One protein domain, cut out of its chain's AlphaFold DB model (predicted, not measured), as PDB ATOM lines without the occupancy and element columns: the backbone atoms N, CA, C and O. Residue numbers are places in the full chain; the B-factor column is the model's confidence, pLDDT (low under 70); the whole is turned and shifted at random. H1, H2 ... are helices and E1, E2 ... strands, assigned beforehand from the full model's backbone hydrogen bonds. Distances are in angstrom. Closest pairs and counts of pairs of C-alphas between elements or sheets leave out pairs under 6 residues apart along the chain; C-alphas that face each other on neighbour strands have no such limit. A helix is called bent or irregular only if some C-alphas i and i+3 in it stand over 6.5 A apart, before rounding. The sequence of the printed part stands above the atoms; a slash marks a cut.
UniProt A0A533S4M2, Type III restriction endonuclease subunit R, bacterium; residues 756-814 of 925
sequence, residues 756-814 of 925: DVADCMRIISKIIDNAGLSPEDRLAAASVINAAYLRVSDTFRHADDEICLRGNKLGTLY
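Overview. This is residues 756 to 814 of the 925 residues of the protein "Type III restriction endonuclease subunit R" of bacterium (UniProt A0A533S4M2). Look first for a small hairpin of two strands, E1 and E2, which covers one side of a longer hairpin of two helices, H1 and H2, lying side by side. The helices make the length of this elongated domain, with H1 on the E2 side and H2 on the E1 side of the little sheet. You will find 59 residues printed, with two named helices and then two named strands, in the order H1, H2, E1, E2; the sheet, E1 - E2, is antiparallel and the class is mixed, helices and strands. The whole is compact, with a radius of gyration of the C-alphas of 10.8 A, and the C-alphas span 32 by 19 by 17 A.

Arrangement. Start at the sheet, where E1, residues 801 to 805, and E2, residues 808 to 813, form a hairpin of antiparallel strands with 152 degrees between their directions. Look for N 803 and O 811 at 2.9 A and for N 808 and O 805 at 2.9 A, both within hydrogen-bond range; C-alphas 802 and 812 face each other at 4.5 A. From E2 go to H1, residues 756 to 769: the closest C-alphas are those of Ile 767 and Gly 811, 5.7 A apart. From E1 go to H2, residues 775 to 795: the closest C-alphas are those of Ala 781 and Leu 805, 6.6 A apart. H2 and E2 are apart. H1 and H2 touch and form a helical hairpin, at a shallow tilt of 18 degrees, opposite ways; their closest C-alphas are those of Val 757 and Ser 793, 5.7 A apart. In H1 every O i to N i+4 pair is within hydrogen-bond range, in H2 11 of 17.

Along the chain. Find C-alpha 801 at (-14.785, 43.516, -25.719), where E1 begins; E2 ends at C-alpha 813, at (-19.499, 42.087, -26.900), after 14.8 A. Find C-alpha 756 at (-26.310, 41.155, -16.826); from there H1 runs 20.0 A to C-alpha 769. H2, the longest helix with 21 residues, runs 29.7 A from C-alpha 775 to C-alpha 795. It has a kink of 30 degrees near residue 789 and is only just irregular: C-alphas 790 and 793 are 7.0 A apart.

Size, cuts and confidence. Look at Pro 775 and His 798 for the two C-alphas farthest apart, 33.2 A. The printed part, residues 756 to 814, has no cut, and the three links, H1 to H2, H2 to E1 and E1 to E2, are tight. The mean pLDDT of the printed part is 84.3; look for values under 70 at residues 775 to 776 and 779 to 780, in H2.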
ATOM      1  N   ASP A 756     -26.737  40.990 -15.422       91.25
ATOM      2  CA  ASP A 756     -26.310  41.155 -16.826       91.25
ATOM      3  C   ASP A 756     -25.062  40.347 -17.215       91.25
ATOM      4  O   ASP A 756     -24.835  40.098 -18.403       91.25
ATOM      5  N   VAL A 757     -24.234  39.936 -16.251       91.00
ATOM      6  CA  VAL A 757     -23.034  39.133 -16.516       91.00
ATOM      7  C   VAL A 757     -23.419  37.798 -17.154       91.00
ATOM      8  O   VAL A 757     -22.802  37.396 -18.142       91.00
ATOM      9  N   ALA A 758     -24.481  37.150 -16.663       90.69
ATOM     10  CA  ALA A 758     -24.974  35.890 -17.218       90.69
ATOM     11  C   ALA A 758     -25.427  36.056 -18.678       90.69
ATOM     12  O   ALA A 758     -25.145  35.219 -19.537       90.69
ATOM     13  N   ASP A 759     -26.076  37.175 -18.996       92.19
ATOM     14  CA  ASP A 759     -26.460  37.491 -20.368       92.19
ATOM     15  C   ASP A 759     -25.254  37.753 -21.267       92.19
ATOM     16  O   ASP A 759     -25.226  37.296 -22.412       92.19
ATOM     17  N   CYS A 760     -24.254  38.479 -20.767       92.56
ATOM     18  CA  CYS A 760     -23.026  38.741 -21.508       92.56
ATOM     19  C   CYS A 760     -22.280  37.437 -21.814       92.56
ATOM     20  O   CYS A 760     -21.832  37.252 -22.945       92.56
ATOM     21  N   MET A 761     -22.223  36.500 -20.861       93.31
ATOM     22  CA  MET A 761     -21.673  35.158 -21.085       93.31
ATOM     23  C   MET A 761     -22.427  34.422 -22.202       93.31
ATOM     24  O   MET A 761     -21.802  33.928 -23.139       93.31
ATOM     25  N   ARG A 762     -23.770  34.451 -22.192       92.88
ATOM     26  CA  ARG A 762     -24.589  33.872 -23.275       92.88
ATOM     27  C   ARG A 762     -24.300  34.503 -24.642       92.88
ATOM     28  O   ARG A 762     -24.294  33.799 -25.650       92.88
ATOM     29  N   ILE A 763     -24.070  35.816 -24.703       93.00
ATOM     30  CA  ILE A 763     -23.714  36.519 -25.949       93.00
ATOM     31  C   ILE A 763     -22.322  36.103 -26.431       93.00
ATOM     32  O   ILE A 763     -22.155  35.836 -27.620       93.00
ATOM     33  N   ILE A 764     -21.340  36.007 -25.531       91.94
ATOM     34  CA  ILE A 764     -19.982  35.552 -25.856       91.94
ATOM     35  C   ILE A 764     -20.015  34.144 -26.468       91.94
ATOM     36  O   ILE A 764     -19.398  33.942 -27.515       91.94
ATOM     37  N   SER A 765     -20.762  33.201 -25.878       91.50
ATOM     38  CA  SER A 765     -20.954  31.865 -26.468       91.50
ATOM     39  C   SER A 765     -21.517  31.953 -27.880       91.50
ATOM     40  O   SER A 765     -20.909  31.437 -28.810       91.50
ATOM     41  N   LYS A 766     -22.605  32.710 -28.075       91.44
ATOM     42  CA  LYS A 766     -23.224  32.879 -29.400       91.44
ATOM     43  C   LYS A 766     -22.274  33.471 -30.440       91.44
ATOM     44  O   LYS A 766     -22.327  33.063 -31.595       91.44
ATOM     45  N   ILE A 767     -21.429  34.435 -30.062       91.38
ATOM     46  CA  ILE A 767     -20.421  35.015 -30.966       91.38
ATOM     47  C   ILE A 767     -19.490  33.920 -31.493       91.38
ATOM     48  O   ILE A 767     -19.170  33.898 -32.679       91.38
ATOM     49  N   ILE A 768     -19.062  33.013 -30.618       87.44
ATOM     50  CA  ILE A 768     -18.098  31.967 -30.955       87.44
ATOM     51  C   ILE A 768     -18.765  30.811 -31.704       87.44
ATOM     52  O   ILE A 768     -18.215  30.347 -32.704       87.44
ATOM     53  N   ASP A 769     -19.967  30.406 -31.296       86.00
ATOM     54  CA  ASP A 769     -20.736  29.347 -31.957       86.00
ATOM     55  C   ASP A 769     -21.078  29.721 -33.408       86.00
ATOM     56  O   ASP A 769     -20.972  28.898 -34.319       86.00
ATOM     57  N   ASN A 770     -21.405  30.994 -33.650       88.75
ATOM     58  CA  ASN A 770     -21.738  31.508 -34.979       88.75
ATOM     59  C   ASN A 770     -20.509  31.799 -35.859       88.75
ATOM     60  O   ASN A 770     -20.672  32.141 -37.030       88.75
ATOM     61  N   ALA A 771     -19.283  31.661 -35.342       85.62
ATOM     62  CA  ALA A 771     -18.066  32.018 -36.073       85.62
ATOM     63  C   ALA A 771     -17.619  30.974 -37.119       85.62
ATOM     64  O   ALA A 771     -16.610  31.180 -37.790       85.62
ATOM     65  N   GLY A 772     -18.341  29.855 -37.275       81.50
ATOM     66  CA  GLY A 772     -18.078  28.871 -38.335       81.50
ATOM     67  C   GLY A 772     -16.688  28.221 -38.257       81.50
ATOM     68  O   GLY A 772     -16.054  27.983 -39.283       81.50
ATOM     69  N   LEU A 773     -16.192  27.964 -37.042       82.06
ATOM     70  CA  LEU A 773     -14.806  27.553 -36.794       82.06
ATOM     71  C   LEU A 773     -14.502  26.105 -37.213       82.06
ATOM     72  O   LEU A 773     -15.309  25.185 -37.005       82.06
ATOM     73  N   SER A 774     -13.283  25.905 -37.729       76.94
ATOM     74  CA  SER A 774     -12.713  24.587 -38.028       76.94
ATOM     75  C   SER A 774     -12.586  23.725 -36.755       76.94
ATOM     76  O   SER A 774     -12.521  24.270 -35.649       76.94
ATOM     77  N   PRO A 775     -12.511  22.382 -36.858       67.75
ATOM     78  CA  PRO A 775     -12.346  21.513 -35.685       67.75
ATOM     79  C   PRO A 775     -11.112  21.841 -34.827       67.75
ATOM     80  O   PRO A 775     -11.165  21.728 -33.604       67.75
ATOM     81  N   GLU A 776     -10.014  22.281 -35.448       62.06
ATOM     82  CA  GLU A 776      -8.796  22.691 -34.738       62.06
ATOM     83  C   GLU A 776      -8.992  24.019 -33.986       62.06
ATOM     84  O   GLU A 776      -8.540  24.172 -32.848       62.06
ATOM     85  N   ASP A 777      -9.724  24.962 -34.582       74.12
ATOM     86  CA  ASP A 777      -9.995  26.276 -33.996       74.12
ATOM     87  C   ASP A 777     -11.061  26.234 -32.890       74.12
ATOM     88  O   ASP A 777     -10.997  27.048 -31.970       74.12
ATOM     89  N   ARG A 778     -11.991  25.266 -32.898       70.19
ATOM     90  CA  ARG A 778     -12.975  25.081 -31.805       70.19
ATOM     91  C   ARG A 778     -12.309  24.801 -30.461       70.19
ATOM     92  O   ARG A 778     -12.700  25.367 -29.445       70.19
ATOM     93  N   LEU A 779     -11.257  23.983 -30.463       65.56
ATOM     94  CA  LEU A 779     -10.475  23.694 -29.259       65.56
ATOM     95  C   LEU A 779      -9.788  24.946 -28.708       65.56
ATOM     96  O   LEU A 779      -9.745  25.154 -27.497       65.56
ATOM     97  N   ALA A 780      -9.267  25.797 -29.591       68.56
ATOM     98  CA  ALA A 780      -8.655  27.058 -29.195       68.56
ATOM     99  C   ALA A 780      -9.704  28.101 -28.757       68.56
ATOM    100  O   ALA A 780      -9.436  28.905 -27.863       68.56
ATOM    101  N   ALA A 781     -10.912  28.060 -29.325       75.75
ATOM    102  CA  ALA A 781     -12.015  28.949 -28.975       75.75
ATOM    103  C   ALA A 781     -12.537  28.733 -27.546       75.75
ATOM    104  O   ALA A 781     -12.883  29.708 -26.887       75.75
ATOM    105  N   ALA A 782     -12.494  27.505 -27.015       72.38
ATOM    106  CA  ALA A 782     -12.831  27.238 -25.612       72.38
ATOM    107  C   ALA A 782     -11.948  28.041 -24.632       72.38
ATOM    108  O   ALA A 782     -12.435  28.609 -23.656       72.38
ATOM    109  N   SER A 783     -10.650  28.180 -24.932       73.88
ATOM    110  CA  SER A 783      -9.751  29.035 -24.145       73.88
ATOM    111  C   SER A 783     -10.116  30.519 -24.254       73.88
ATOM    112  O   SER A 783      -9.960  31.252 -23.276       73.88
ATOM    113  N   VAL A 784     -10.614  30.964 -25.414       81.19
ATOM    114  CA  VAL A 784     -11.097  32.338 -25.622       81.19
ATOM    115  C   VAL A 784     -12.375  32.601 -24.816       81.19
ATOM    116  O   VAL A 784     -12.458  33.658 -24.189       81.19
ATOM    117  N   ILE A 785     -13.319  31.648 -24.780       83.94
ATOM    118  CA  ILE A 785     -14.539  31.710 -23.951       83.94
ATOM    119  C   ILE A 785     -14.160  31.856 -22.480       83.94
ATOM    120  O   ILE A 785     -14.565  32.824 -21.844       83.94
ATOM    121  N   ASN A 786     -13.328  30.956 -21.953       79.88
ATOM    122  CA  ASN A 786     -12.940  30.978 -20.540       79.88
ATOM    123  C   ASN A 786     -12.261  32.299 -20.156       79.88
ATOM    124  O   ASN A 786     -12.602  32.909 -19.144       79.88
ATOM    125  N   ALA A 787     -11.351  32.798 -20.998       79.44
ATOM    126  CA  ALA A 787     -10.721  34.096 -20.777       79.44
ATOM    127  C   ALA A 787     -11.725  35.263 -20.830       79.44
ATOM    128  O   ALA A 787     -11.498  36.292 -20.196       79.44
ATOM    129  N   ALA A 788     -12.797  35.151 -21.621       85.06
ATOM    130  CA  ALA A 788     -13.867  36.146 -21.692       85.06
ATOM    131  C   ALA A 788     -14.774  36.093 -20.455       85.06
ATOM    132  O   ALA A 788     -15.090  37.131 -19.882       85.06
ATOM    133  N   TYR A 789     -15.101  34.898 -19.972       87.50
ATOM    134  CA  TYR A 789     -15.907  34.701 -18.765       87.50
ATOM    135  C   TYR A 789     -15.215  35.203 -17.503       87.50
ATOM    136  O   TYR A 789     -15.855  35.824 -16.662       87.50
ATOM    137  N   LEU A 790     -13.899  35.012 -17.402       83.31
ATOM    138  CA  LEU A 790     -13.120  35.527 -16.274       83.31
ATOM    139  C   LEU A 790     -13.090  37.059 -16.212       83.31
ATOM    140  O   LEU A 790     -12.924  37.611 -15.131       83.31
ATOM    141  N   ARG A 791     -13.220  37.755 -17.353       84.25
ATOM    142  CA  ARG A 791     -13.117  39.224 -17.408       84.25
ATOM    143  C   ARG A 791     -14.446  39.955 -17.435       84.25
ATOM    144  O   ARG A 791     -14.499  41.127 -17.069       84.25
ATOM    145  N   VAL A 792     -15.501  39.306 -17.918       88.25
ATOM    146  CA  VAL A 792     -16.772  39.976 -18.207       88.25
ATOM    147  C   VAL A 792     -17.452  40.502 -16.941       88.25
ATOM    148  O   VAL A 792     -18.061  41.562 -17.017       88.25
ATOM    149  N   SER A 793     -17.269  39.857 -15.780       87.38
ATOM    150  CA  SER A 793     -17.817  40.332 -14.495       87.38
ATOM    151  C   SER A 793     -17.398  41.763 -14.164       87.38
ATOM    152  O   SER A 793     -18.198  42.539 -13.653       87.38
ATOM    153  N   ASP A 794     -16.159  42.111 -14.509       85.44
ATOM    154  CA  ASP A 794     -15.538  43.367 -14.101       85.44
ATOM    155  C   ASP A 794     -15.561  44.412 -15.223       85.44
ATOM    156  O   ASP A 794     -15.382  45.591 -14.950       85.44
ATOM    157  N   THR A 795     -15.754  44.008 -16.485       86.50
ATOM    158  CA  THR A 795     -15.491  44.867 -17.660       86.50
ATOM    159  C   THR A 795     -16.720  45.203 -18.500       86.50
ATOM    160  O   THR A 795     -16.690  46.208 -19.212       86.50
ATOM    161  N   PHE A 796     -17.811  44.430 -18.401       88.50
ATOM    162  CA  PHE A 796     -18.951  44.507 -19.330       88.50
ATOM    163  C   PHE A 796     -19.618  45.889 -19.422       88.50
ATOM    164  O   PHE A 796     -20.223  46.206 -20.445       88.50
ATOM    165  N   ARG A 797     -19.522  46.717 -18.375       87.56
ATOM    166  CA  ARG A 797     -20.077  48.081 -18.368       87.56
ATOM    167  C   ARG A 797     -19.097  49.173 -18.803       87.56
ATOM    168  O   ARG A 797     -19.510  50.294 -19.097       87.56
ATOM    169  N   HIS A 798     -17.801  48.864 -18.832       84.69
ATOM    170  CA  HIS A 798     -16.736  49.860 -18.985       84.69
ATOM    171  C   HIS A 798     -16.202  49.947 -20.407       84.69
ATOM    172  O   HIS A 798     -15.874  51.043 -20.862       84.69
ATOM    173  N   ALA A 799     -16.128  48.823 -21.117       83.69
ATOM    174  CA  ALA A 799     -15.568  48.772 -22.461       83.69
ATOM    175  C   ALA A 799     -16.260  47.720 -23.331       83.69
ATOM    176  O   ALA A 799     -16.756  46.711 -22.832       83.69
ATOM    177  N   ASP A 800     -16.250  47.965 -24.640       86.94
ATOM    178  CA  ASP A 800     -16.545  46.927 -25.622       86.94
ATOM    179  C   ASP A 800     -15.409  45.894 -25.605       86.94
ATOM    180  O   ASP A 800     -14.231  46.250 -25.510       86.94
ATOM    181  N   ASP A 801     -15.750  44.614 -25.730       86.44
ATOM    182  CA  ASP A 801     -14.785  43.516 -25.719       86.44
ATOM    183  C   ASP A 801     -14.767  42.801 -27.072       86.44
ATOM    184  O   ASP A 801     -15.720  42.128 -27.478       86.44
ATOM    185  N   GLU A 802     -13.659  42.959 -27.797       89.50
ATOM    186  CA  GLU A 802     -13.428  42.250 -29.051       89.50
ATOM    187  C   GLU A 802     -12.995  40.806 -28.781       89.50
ATOM    188  O   GLU A 802     -11.897  40.512 -28.284       89.50
ATOM    189  N   ILE A 803     -13.866  39.874 -29.152       88.31
ATOM    190  CA  ILE A 803     -13.621  38.444 -29.046       88.31
ATOM    191  C   ILE A 803     -12.848  38.017 -30.291       88.31
ATOM    192  O   ILE A 803     -13.382  38.029 -31.398       88.31
ATOM    193  N   CYS A 804     -11.579  37.651 -30.110       84.69
ATOM    194  CA  CYS A 804     -10.668  37.309 -31.201       84.69
ATOM    195  C   CYS A 804     -10.011  35.950 -30.960       84.69
ATOM    196  O   CYS A 804      -9.636  35.635 -29.829       84.69
ATOM    197  N   LEU A 805      -9.787  35.198 -32.036       80.88
ATOM    198  CA  LEU A 805      -9.037  33.948 -32.048       80.88
ATOM    199  C   LEU A 805      -7.850  34.080 -33.007       80.88
ATOM    200  O   LEU A 805      -8.031  34.405 -34.177       80.88
ATOM    201  N   ARG A 806      -6.625  33.854 -32.510       76.06
ATOM    202  CA  ARG A 806      -5.374  33.964 -33.297       76.06
ATOM    203  C   ARG A 806      -5.237  35.307 -34.049       76.06
ATOM    204  O   ARG A 806      -4.671  35.364 -35.133       76.06
ATOM    205  N   GLY A 807      -5.758  36.391 -33.465       76.38
ATOM    206  CA  GLY A 807      -5.752  37.737 -34.056       76.38
ATOM    207  C   GLY A 807      -6.938  38.049 -34.977       76.38
ATOM    208  O   GLY A 807      -7.155  39.216 -35.286       76.38
ATOM    209  N   ASN A 808      -7.750  37.056 -35.348       81.69
ATOM    210  CA  ASN A 808      -8.957  37.257 -36.146       81.69
ATOM    211  C   ASN A 808     -10.153  37.575 -35.243       81.69
ATOM    212  O   ASN A 808     -10.426  36.838 -34.292       81.69
ATOM    213  N   LYS A 809     -10.874  38.656 -35.543       89.88
ATOM    214  CA  LYS A 809     -12.077  39.069 -34.813       89.88
ATOM    215  C   LYS A 809     -13.243  38.126 -35.125       89.88
ATOM    216  O   LYS A 809     -13.634  38.001 -36.280       89.88
ATOM    217  N   LEU A 810     -13.790  37.490 -34.090       89.81
ATOM    218  CA  LEU A 810     -14.984  36.638 -34.162       89.81
ATOM    219  C   LEU A 810     -16.264  37.458 -33.956       89.81
ATOM    220  O   LEU A 810     -17.283  37.208 -34.587       89.81
ATOM    221  N   GLY A 811     -16.199  38.470 -33.090       91.94
ATOM    222  CA  GLY A 811     -17.295  39.399 -32.833       91.94
ATOM    223  C   GLY A 811     -16.959  40.371 -31.708       91.94
ATOM    224  O   GLY A 811     -15.844  40.375 -31.185       91.94
ATOM    225  N   THR A 812     -17.925  41.207 -31.341       91.81
ATOM    226  CA  THR A 812     -17.784  42.187 -30.259       91.81
ATOM    227  C   THR A 812     -18.918  42.005 -29.265       91.81
ATOM    228  O   THR A 812     -20.087  42.035 -29.648       91.81
ATOM    229  N   LEU A 813     -18.568  41.839 -27.990       91.12
ATOM    230  CA  LEU A 813     -19.499  42.087 -26.900       91.12
ATOM    231  C   LEU A 813     -19.524  43.599 -26.667       91.12
ATOM    232  O   LEU A 813     -18.534  44.173 -26.218       91.12
ATOM    233  N   TYR A 814     -20.636  44.241 -27.004       89.62
ATOM    234  CA  TYR A 814     -20.809  45.668 -26.751       89.62
ATOM    235  C   TYR A 814     -21.063  45.931 -25.269       89.62
ATOM    236  O   TYR A 814     -21.762  45.159 -24.604       89.62
TER     237      TYR A 814